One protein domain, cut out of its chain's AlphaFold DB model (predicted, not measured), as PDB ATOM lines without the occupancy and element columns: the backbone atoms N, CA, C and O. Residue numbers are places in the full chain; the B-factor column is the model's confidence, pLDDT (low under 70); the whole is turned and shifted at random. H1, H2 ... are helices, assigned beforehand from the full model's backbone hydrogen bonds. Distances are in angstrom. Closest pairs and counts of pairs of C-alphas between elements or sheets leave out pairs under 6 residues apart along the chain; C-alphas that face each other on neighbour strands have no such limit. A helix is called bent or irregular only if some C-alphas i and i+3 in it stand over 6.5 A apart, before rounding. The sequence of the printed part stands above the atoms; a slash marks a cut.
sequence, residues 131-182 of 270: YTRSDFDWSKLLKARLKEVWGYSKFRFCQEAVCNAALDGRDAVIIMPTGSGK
ATOM      1  N   TYR A 131     -15.426  23.085 -11.258       92.06
ATOM      2  CA  TYR A 131     -16.608  23.261 -12.109       92.06
ATOM      3  C   TYR A 131     -17.344  24.584 -11.880       92.06
ATOM      4  O   TYR A 131     -18.294  24.875 -12.602       92.06
ATOM      5  N   THR A 132     -16.923  25.403 -10.910       89.62
ATOM      6  CA  THR A 132     -17.566  26.701 -10.627       89.62
ATOM      7  C   THR A 132     -17.275  27.767 -11.681       89.62
ATOM      8  O   THR A 132     -17.932  28.806 -11.712       89.62
ATOM      9  N   ARG A 133     -16.318  27.495 -12.570       88.81
ATOM     10  CA  ARG A 133     -15.975  28.332 -13.720       88.81
ATOM     11  C   ARG A 133     -16.978  28.193 -14.875       88.81
ATOM     12  O   ARG A 133     -17.713  27.215 -14.974       88.81
ATOM     13  N   SER A 134     -16.946  29.164 -15.784       89.25
ATOM     14  CA  SER A 134     -17.818  29.245 -16.971       89.25
ATOM     15  C   SER A 134     -17.041  29.230 -18.299       89.25
ATOM     16  O   SER A 134     -17.487  29.836 -19.275       89.25
ATOM     17  N   ASP A 135     -15.854  28.627 -18.331       90.19
ATOM     18  CA  ASP A 135     -14.928  28.612 -19.476       90.19
ATOM     19  C   ASP A 135     -14.935  27.276 -20.250       90.19
ATOM     20  O   ASP A 135     -14.044  27.036 -21.061       90.19
ATOM     21  N   PHE A 136     -15.931  26.415 -20.026       92.75
ATOM     22  CA  PHE A 136     -16.064  25.149 -20.744       92.75
ATOM     23  C   PHE A 136     -16.577  25.370 -22.171       92.75
ATOM     24  O   PHE A 136     -17.322  26.319 -22.444       92.75
ATOM     25  N   ASP A 137     -16.265  24.434 -23.071       93.44
ATOM     26  CA  ASP A 137     -16.687  24.486 -24.478       93.44
ATOM     27  C   ASP A 137     -18.216  24.605 -24.628       93.44
ATOM     28  O   ASP A 137     -18.727  25.302 -25.507       93.44
ATOM     29  N   TRP A 138     -18.964  23.986 -23.712       94.25
ATOM     30  CA  TRP A 138     -20.425  24.023 -23.675       94.25
ATOM     31  C   TRP A 138     -21.010  25.212 -22.903       94.25
ATOM     32  O   TRP A 138     -22.219  25.416 -22.972       94.25
ATOM     33  N   SER A 139     -20.230  26.032 -22.186       93.38
ATOM     34  CA  SER A 139     -20.778  27.059 -21.276       93.38
ATOM     35  C   SER A 139     -21.678  28.086 -21.976       93.38
ATOM     36  O   SER A 139     -22.684  28.523 -21.411       93.38
ATOM     37  N   LYS A 140     -21.360  28.461 -23.223       93.75
ATOM     38  CA  LYS A 140     -22.208  29.365 -24.023       93.75
ATOM     39  C   LYS A 140     -23.529  28.707 -24.406       93.75
ATOM     40  O   LYS A 140     -24.586  29.312 -24.244       93.75
ATOM     41  N   LEU A 141     -23.458  27.468 -24.891       94.81
ATOM     42  CA  LEU A 141     -24.624  26.697 -25.308       94.81
ATOM     43  C   LEU A 141     -25.533  26.386 -24.112       94.81
ATOM     44  O   LEU A 141     -26.746  26.531 -24.205       94.81
ATOM     45  N   LEU A 142     -24.936  26.069 -22.966       94.56
ATOM     46  CA  LEU A 142     -25.614  25.824 -21.701       94.56
ATOM     47  C   LEU A 142     -26.472  27.026 -21.273       94.56
ATOM     48  O   LEU A 142     -27.659  26.874 -20.990       94.56
ATOM     49  N   LYS A 143     -25.901  28.237 -21.291       94.69
ATOM     50  CA  LYS A 143     -26.627  29.483 -20.976       94.69
ATOM     51  C   LYS A 143     -27.700  29.808 -22.014       94.69
ATOM     52  O   LYS A 143     -28.778  30.269 -21.649       94.69
ATOM     53  N   ALA A 144     -27.420  29.564 -23.295       95.06
ATOM     54  CA  ALA A 144     -28.387  29.774 -24.367       95.06
ATOM     55  C   ALA A 144     -29.609  28.860 -24.207       95.06
ATOM     56  O   ALA A 144     -30.731  29.359 -24.214       95.06
ATOM     57  N   ARG A 145     -29.399  27.558 -23.970       94.75
ATOM     58  CA  ARG A 145     -30.483  26.579 -23.795       94.75
ATOM     59  C   ARG A 145     -31.285  26.801 -22.521       94.75
ATOM     60  O   ARG A 145     -32.503  26.678 -22.551       94.75
ATOM     61  N   LEU A 146     -30.634  27.209 -21.428       95.56
ATOM     62  CA  LEU A 146     -31.334  27.616 -20.207       95.56
ATOM     63  C   LEU A 146     -32.343  28.744 -20.489       95.56
ATOM     64  O   LEU A 146     -33.481  28.696 -20.024       95.56
ATOM     65  N   LYS A 147     -31.921  29.751 -21.260       95.81
ATOM     66  CA  LYS A 147     -32.765  30.890 -21.623       95.81
ATOM     67  C   LYS A 147     -33.840  30.517 -22.642       95.81
ATOM     68  O   LYS A 147     -34.950  31.014 -22.533       95.81
ATOM     69  N   GLU A 148     -33.511  29.683 -23.622       94.50
ATOM     70  CA  GLU A 148     -34.440  29.235 -24.665       94.50
ATOM     71  C   GLU A 148     -35.609  28.438 -24.079       94.50
ATOM     72  O   GLU A 148     -36.755  28.742 -24.379       94.50
ATOM     73  N   VAL A 149     -35.317  27.467 -23.209       93.62
ATOM     74  CA  VAL A 149     -36.318  26.515 -22.706       93.62
ATOM     75  C   VAL A 149     -37.059  27.058 -21.483       93.62
ATOM     76  O   VAL A 149     -38.276  26.956 -21.404       93.62
ATOM     77  N   TRP A 150     -36.353  27.673 -20.527       93.50
ATOM     78  CA  TRP A 150     -36.961  28.133 -19.266       93.50
ATOM     79  C   TRP A 150     -37.016  29.657 -19.106       93.50
ATOM     80  O   TRP A 150     -37.502  30.155 -18.091       93.50
ATOM     81  N   GLY A 151     -36.474  30.431 -20.048       93.19
ATOM     82  CA  GLY A 151     -36.441  31.895 -19.947       93.19
ATOM     83  C   GLY A 151     -35.452  32.448 -18.912       93.19
ATOM     84  O   GLY A 151     -35.375  33.665 -18.729       93.19
ATOM     85  N   TYR A 152     -34.668  31.604 -18.229       93.56
ATOM     86  CA  TYR A 152     -33.765  32.070 -17.176       93.56
ATOM     87  C   TYR A 152     -32.481  32.676 -17.750       93.56
ATOM     88  O   TYR A 152     -31.789  32.085 -18.576       93.56
ATOM     89  N   SER A 153     -32.128  33.870 -17.268       90.00
ATOM     90  CA  SER A 153     -30.938  34.606 -17.711       90.00
ATOM     91  C   SER A 153     -29.661  34.233 -16.953       90.00
ATOM     92  O   SER A 153     -28.561  34.490 -17.443       90.00
ATOM     93  N   LYS A 154     -29.793  33.654 -15.753       92.19
ATOM     94  CA  LYS A 154     -28.682  33.292 -14.867       92.19
ATOM     95  C   LYS A 154     -28.986  32.000 -14.115       92.19
ATOM     96  O   LYS A 154     -30.131  31.743 -13.749       92.19
ATOM     97  N   PHE A 155     -27.936  31.234 -13.833       93.69
ATOM     98  CA  PHE A 155     -27.998  30.097 -12.924       93.69
ATOM     99  C   PHE A 155     -28.141  30.558 -11.476       93.69
ATOM    100  O   PHE A 155     -27.562  31.568 -11.066       93.69
ATOM    101  N   ARG A 156     -28.872  29.779 -10.678       93.25
ATOM    102  CA  ARG A 156     -28.831  29.894  -9.219       93.25
ATOM    103  C   ARG A 156     -27.537  29.286  -8.685       93.25
ATOM    104  O   ARG A 156     -26.800  28.599  -9.395       93.25
ATOM    105  N   PHE A 157     -27.279  29.529  -7.402       89.25
ATOM    106  CA  PHE A 157     -26.089  29.036  -6.715       89.25
ATOM    107  C   PHE A 157     -25.864  27.529  -6.964       89.25
ATOM    108  O   PHE A 157     -26.786  26.725  -6.831       89.25
ATOM    109  N   CYS A 158     -24.633  27.174  -7.342       89.88
ATOM    110  CA  CYS A 158     -24.161  25.829  -7.701       89.88
ATOM    111  C   CYS A 158     -24.779  25.149  -8.936       89.88
ATOM    112  O   CYS A 158     -24.204  24.158  -9.380       89.88
ATOM    113  N   GLN A 159     -25.870  25.638  -9.534       95.12
ATOM    114  CA  GLN A 159     -26.511  24.934 -10.658       95.12
ATOM    115  C   GLN A 159     -25.587  24.791 -11.873       95.12
ATOM    116  O   GLN A 159     -25.485  23.702 -12.431       95.12
ATOM    117  N   GLU A 160     -24.885  25.866 -12.252       95.31
ATOM    118  CA  GLU A 160     -23.954  25.845 -13.390       95.31
ATOM    119  C   GLU A 160     -22.833  24.826 -13.164       95.31
ATOM    120  O   GLU A 160     -22.539  24.024 -14.042       95.31
ATOM    121  N   ALA A 161     -22.275  24.793 -11.950       94.19
ATOM    122  CA  ALA A 161     -21.204  23.869 -11.599       94.19
ATOM    123  C   ALA A 161     -21.644  22.405 -11.681       94.19
ATOM    124  O   ALA A 161     -20.901  21.556 -12.170       94.19
ATOM    125  N   VAL A 162     -22.868  22.110 -11.243       95.19
ATOM    126  CA  VAL A 162     -23.430  20.763 -11.346       95.19
ATOM    127  C   VAL A 162     -23.687  20.385 -12.804       95.19
ATOM    128  O   VAL A 162     -23.333  19.282 -13.207       95.19
ATOM    129  N   CYS A 163     -24.236  21.297 -13.613       95.50
ATOM    130  CA  CYS A 163     -24.431  21.053 -15.043       95.50
ATOM    131  C   CYS A 163     -23.096  20.803 -15.755       95.50
ATOM    132  O   CYS A 163     -23.000  19.894 -16.572       95.50
ATOM    133  N   ASN A 164     -22.058  21.578 -15.425       95.50
ATOM    134  CA  ASN A 164     -20.720  21.395 -15.980       95.50
ATOM    135  C   ASN A 164     -20.137  20.029 -15.603       95.50
ATOM    136  O   ASN A 164     -19.587  19.355 -16.464       95.50
ATOM    137  N   ALA A 165     -20.285  19.604 -14.345       94.44
ATOM    138  CA  ALA A 165     -19.843  18.282 -13.911       94.44
ATOM    139  C   ALA A 165     -20.601  17.157 -14.637       94.44
ATOM    140  O   ALA A 165     -19.980  16.192 -15.075       94.44
ATOM    141  N   ALA A 166     -21.918  17.304 -14.817       94.06
ATOM    142  CA  ALA A 166     -22.740  16.341 -15.546       94.06
ATOM    143  C   ALA A 166     -22.344  16.245 -17.031       94.06
ATOM    144  O   ALA A 166     -22.228  15.145 -17.564       94.06
ATOM    145  N   LEU A 167     -22.084  17.380 -17.687       93.62
ATOM    146  CA  LEU A 167     -21.639  17.428 -19.086       93.62
ATOM    147  C   LEU A 167     -20.199  16.935 -19.281       93.62
ATOM    148  O   LEU A 167     -19.894  16.370 -20.325       93.62
ATOM    149  N   ASP A 168     -19.337  17.077 -18.272       93.12
ATOM    150  CA  ASP A 168     -18.000  16.462 -18.249       93.12
ATOM    151  C   ASP A 168     -18.047  14.961 -17.886       93.12
ATOM    152  O   ASP A 168     -17.009  14.332 -17.674       93.12
ATOM    153  N   GLY A 169     -19.247  14.372 -17.779       90.44
ATOM    154  CA  GLY A 169     -19.448  12.946 -17.518       90.44
ATOM    155  C   GLY A 169     -19.000  12.508 -16.124       90.44
ATOM    156  O   GLY A 169     -18.510  11.391 -15.954       90.44
ATOM    157  N   ARG A 170     -19.097  13.393 -15.125       91.62
ATOM    158  CA  ARG A 170     -18.699  13.102 -13.744       91.62
ATOM    159  C   ARG A 170     -19.885  12.742 -12.871       91.62
ATOM    160  O   ARG A 170     -20.894  13.444 -12.849       91.62
ATOM    161  N   ASP A 171     -19.671  11.740 -12.029       91.44
ATOM    162  CA  ASP A 171     -20.597  11.410 -10.954       91.44
ATOM    163  C   ASP A 171     -20.601  12.517  -9.896       91.44
ATOM    164  O   ASP A 171     -19.550  12.947  -9.404       91.44
ATOM    165  N   ALA A 172     -21.796  12.981  -9.540       89.38
ATOM    166  CA  ALA A 172     -21.984  14.062  -8.590       89.38
ATOM    167  C   ALA A 172     -23.116  13.747  -7.609       89.38
ATOM    168  O   ALA A 172     -24.207  13.334  -7.995       89.38
ATOM    169  N   VAL A 173     -22.865  14.020  -6.328       92.94
ATOM    170  CA  VAL A 173     -23.893  14.035  -5.284       92.94
ATOM    171  C   VAL A 173     -24.230  15.485  -4.975       92.94
ATOM    172  O   VAL A 173     -23.360  16.278  -4.615       92.94
ATOM    173  N   ILE A 174     -25.503  15.840  -5.135       91.62
ATOM    174  CA  ILE A 174     -25.968  17.223  -5.054       91.62
ATOM    175  C   ILE A 174     -26.803  17.399  -3.788       91.62
ATOM    176  O   ILE A 174     -27.858  16.787  -3.636       91.62
ATOM    177  N   ILE A 175     -26.360  18.295  -2.907       92.88
ATOM    178  CA  ILE A 175     -27.085  18.666  -1.689       92.88
ATOM    179  C   ILE A 175     -27.567  20.104  -1.855       92.88
ATOM    180  O   ILE A 175     -26.785  21.050  -1.786       92.88
ATOM    181  N   MET A 176     -28.863  20.271  -2.111       90.06
ATOM    182  CA  MET A 176     -29.490  21.587  -2.256       90.06
ATOM    183  C   MET A 176     -30.870  21.595  -1.583       90.06
ATOM    184  O   MET A 176     -31.585  20.584  -1.659       90.06
ATOM    185  N   PRO A 177     -31.303  22.725  -0.991       92.00
ATOM    186  CA  PRO A 177     -32.615  22.826  -0.353       92.00
ATOM    187  C   PRO A 177     -33.753  22.607  -1.360       92.00
ATOM    188  O   PRO A 177     -33.563  22.668  -2.583       92.00
ATOM    189  N   THR A 178     -34.950  22.283  -0.882       89.38
ATOM    190  CA  THR A 178     -36.163  22.252  -1.719       89.38
ATOM    191  C   THR A 178     -36.387  23.617  -2.383       89.38
ATOM    192  O   THR A 178     -35.900  24.639  -1.910       89.38
ATOM    193  N   GLY A 179     -36.995  23.634  -3.572       86.81
ATOM    194  CA  GLY A 179     -37.209  24.872  -4.340       86.81
ATOM    195  C   GLY A 179     -35.963  25.488  -5.000       86.81
ATOM    196  O   GLY A 179     -36.100  26.357  -5.856       86.81
ATOM    197  N   SER A 180     -34.750  25.008  -4.703       88.50
ATOM    198  CA  SER A 180     -33.503  25.528  -5.301       88.50
ATOM    199  C   SER A 180     -33.335  25.255  -6.801       88.50
ATOM    200  O   SER A 180     -32.443  25.828  -7.420       88.50
ATOM    201  N   GLY A 181     -34.208  24.440  -7.403       91.06
ATOM    202  CA  GLY A 181     -34.147  24.090  -8.824       91.06
ATOM    203  C   GLY A 181     -33.163  22.958  -9.120       91.06
ATOM    204  O   GLY A 181     -32.393  23.048 -10.070       91.06
ATOM    205  N   LYS A 182     -33.172  21.898  -8.299       95.12
ATOM    206  CA  LYS A 182     -32.342  20.696  -8.500       95.12
ATOM    207  C   LYS A 182     -32.618  19.982  -9.827       95.12
ATOM    208  O   LYS A 182     -31.721  19.350 -10.364       95.12
TER     209      LYS A 182
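This is residues 131 to 182 of the 270 residues of the protein "Helicase ATP-binding domain-containing protein" of Tilletia walkeri (UniProt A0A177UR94). Two short helices, H1 and H2, stand at a steep tilt with a gap between them, and a long stretch with no named element, residues 168 to 182, runs back past the side of H2 away from H1. H2 lies in the middle between H1 and this stretch, whose last residues, 179 to 182, fold back inward. The printed part has 52 residues with two named helices, H1 then H2 along the chain, and no named strand. The class is all helix, though the helices hold 21 of the 52 residues. The whole is compact, with a radius of gyration of the C-alphas of 11.0 A and spans of 25 by 24 by 15 A.

H1, residues 139 to 150, and H2, residues 159 to 167, are close but not clearly touching, with 1 pair of C-alphas within 8 A. Their closest C-alphas, those of Ser 139 and Asn 164, are 7.8 A apart. Their centres are 12.7 A apart. They run opposite ways at a steep tilt of 66 degrees. In H1 and H2 every O i to N i+4 pair is within hydrogen-bond range.

The printed part begins at Tyr 131, C-alpha at (-16.608, 23.261, -12.109). H1 runs from Ser 139, C-alpha at (-20.778, 27.059, -21.276), to Trp 150 and measures 16.3 A from first to last C-alpha. A short link of 8 residues follows. H2 runs from Gln 159 to Leu 167, C-alpha at (-21.639, 17.428, -19.086), and measures 12.3 A. Neither helix is bent.

The two C-alphas farthest apart, those of Asp 137 and Thr 178, are 30.0 A apart. The first and last printed C-alphas, of Tyr 131 and Lys 182, are 16.3 A apart. The C-alphas of residues 168 to 182 lie 10 to 17 A from the mean of the C-alphas. The printed part has no cut. The mean pLDDT of the printed part is 92.7, and no printed residue is under 70.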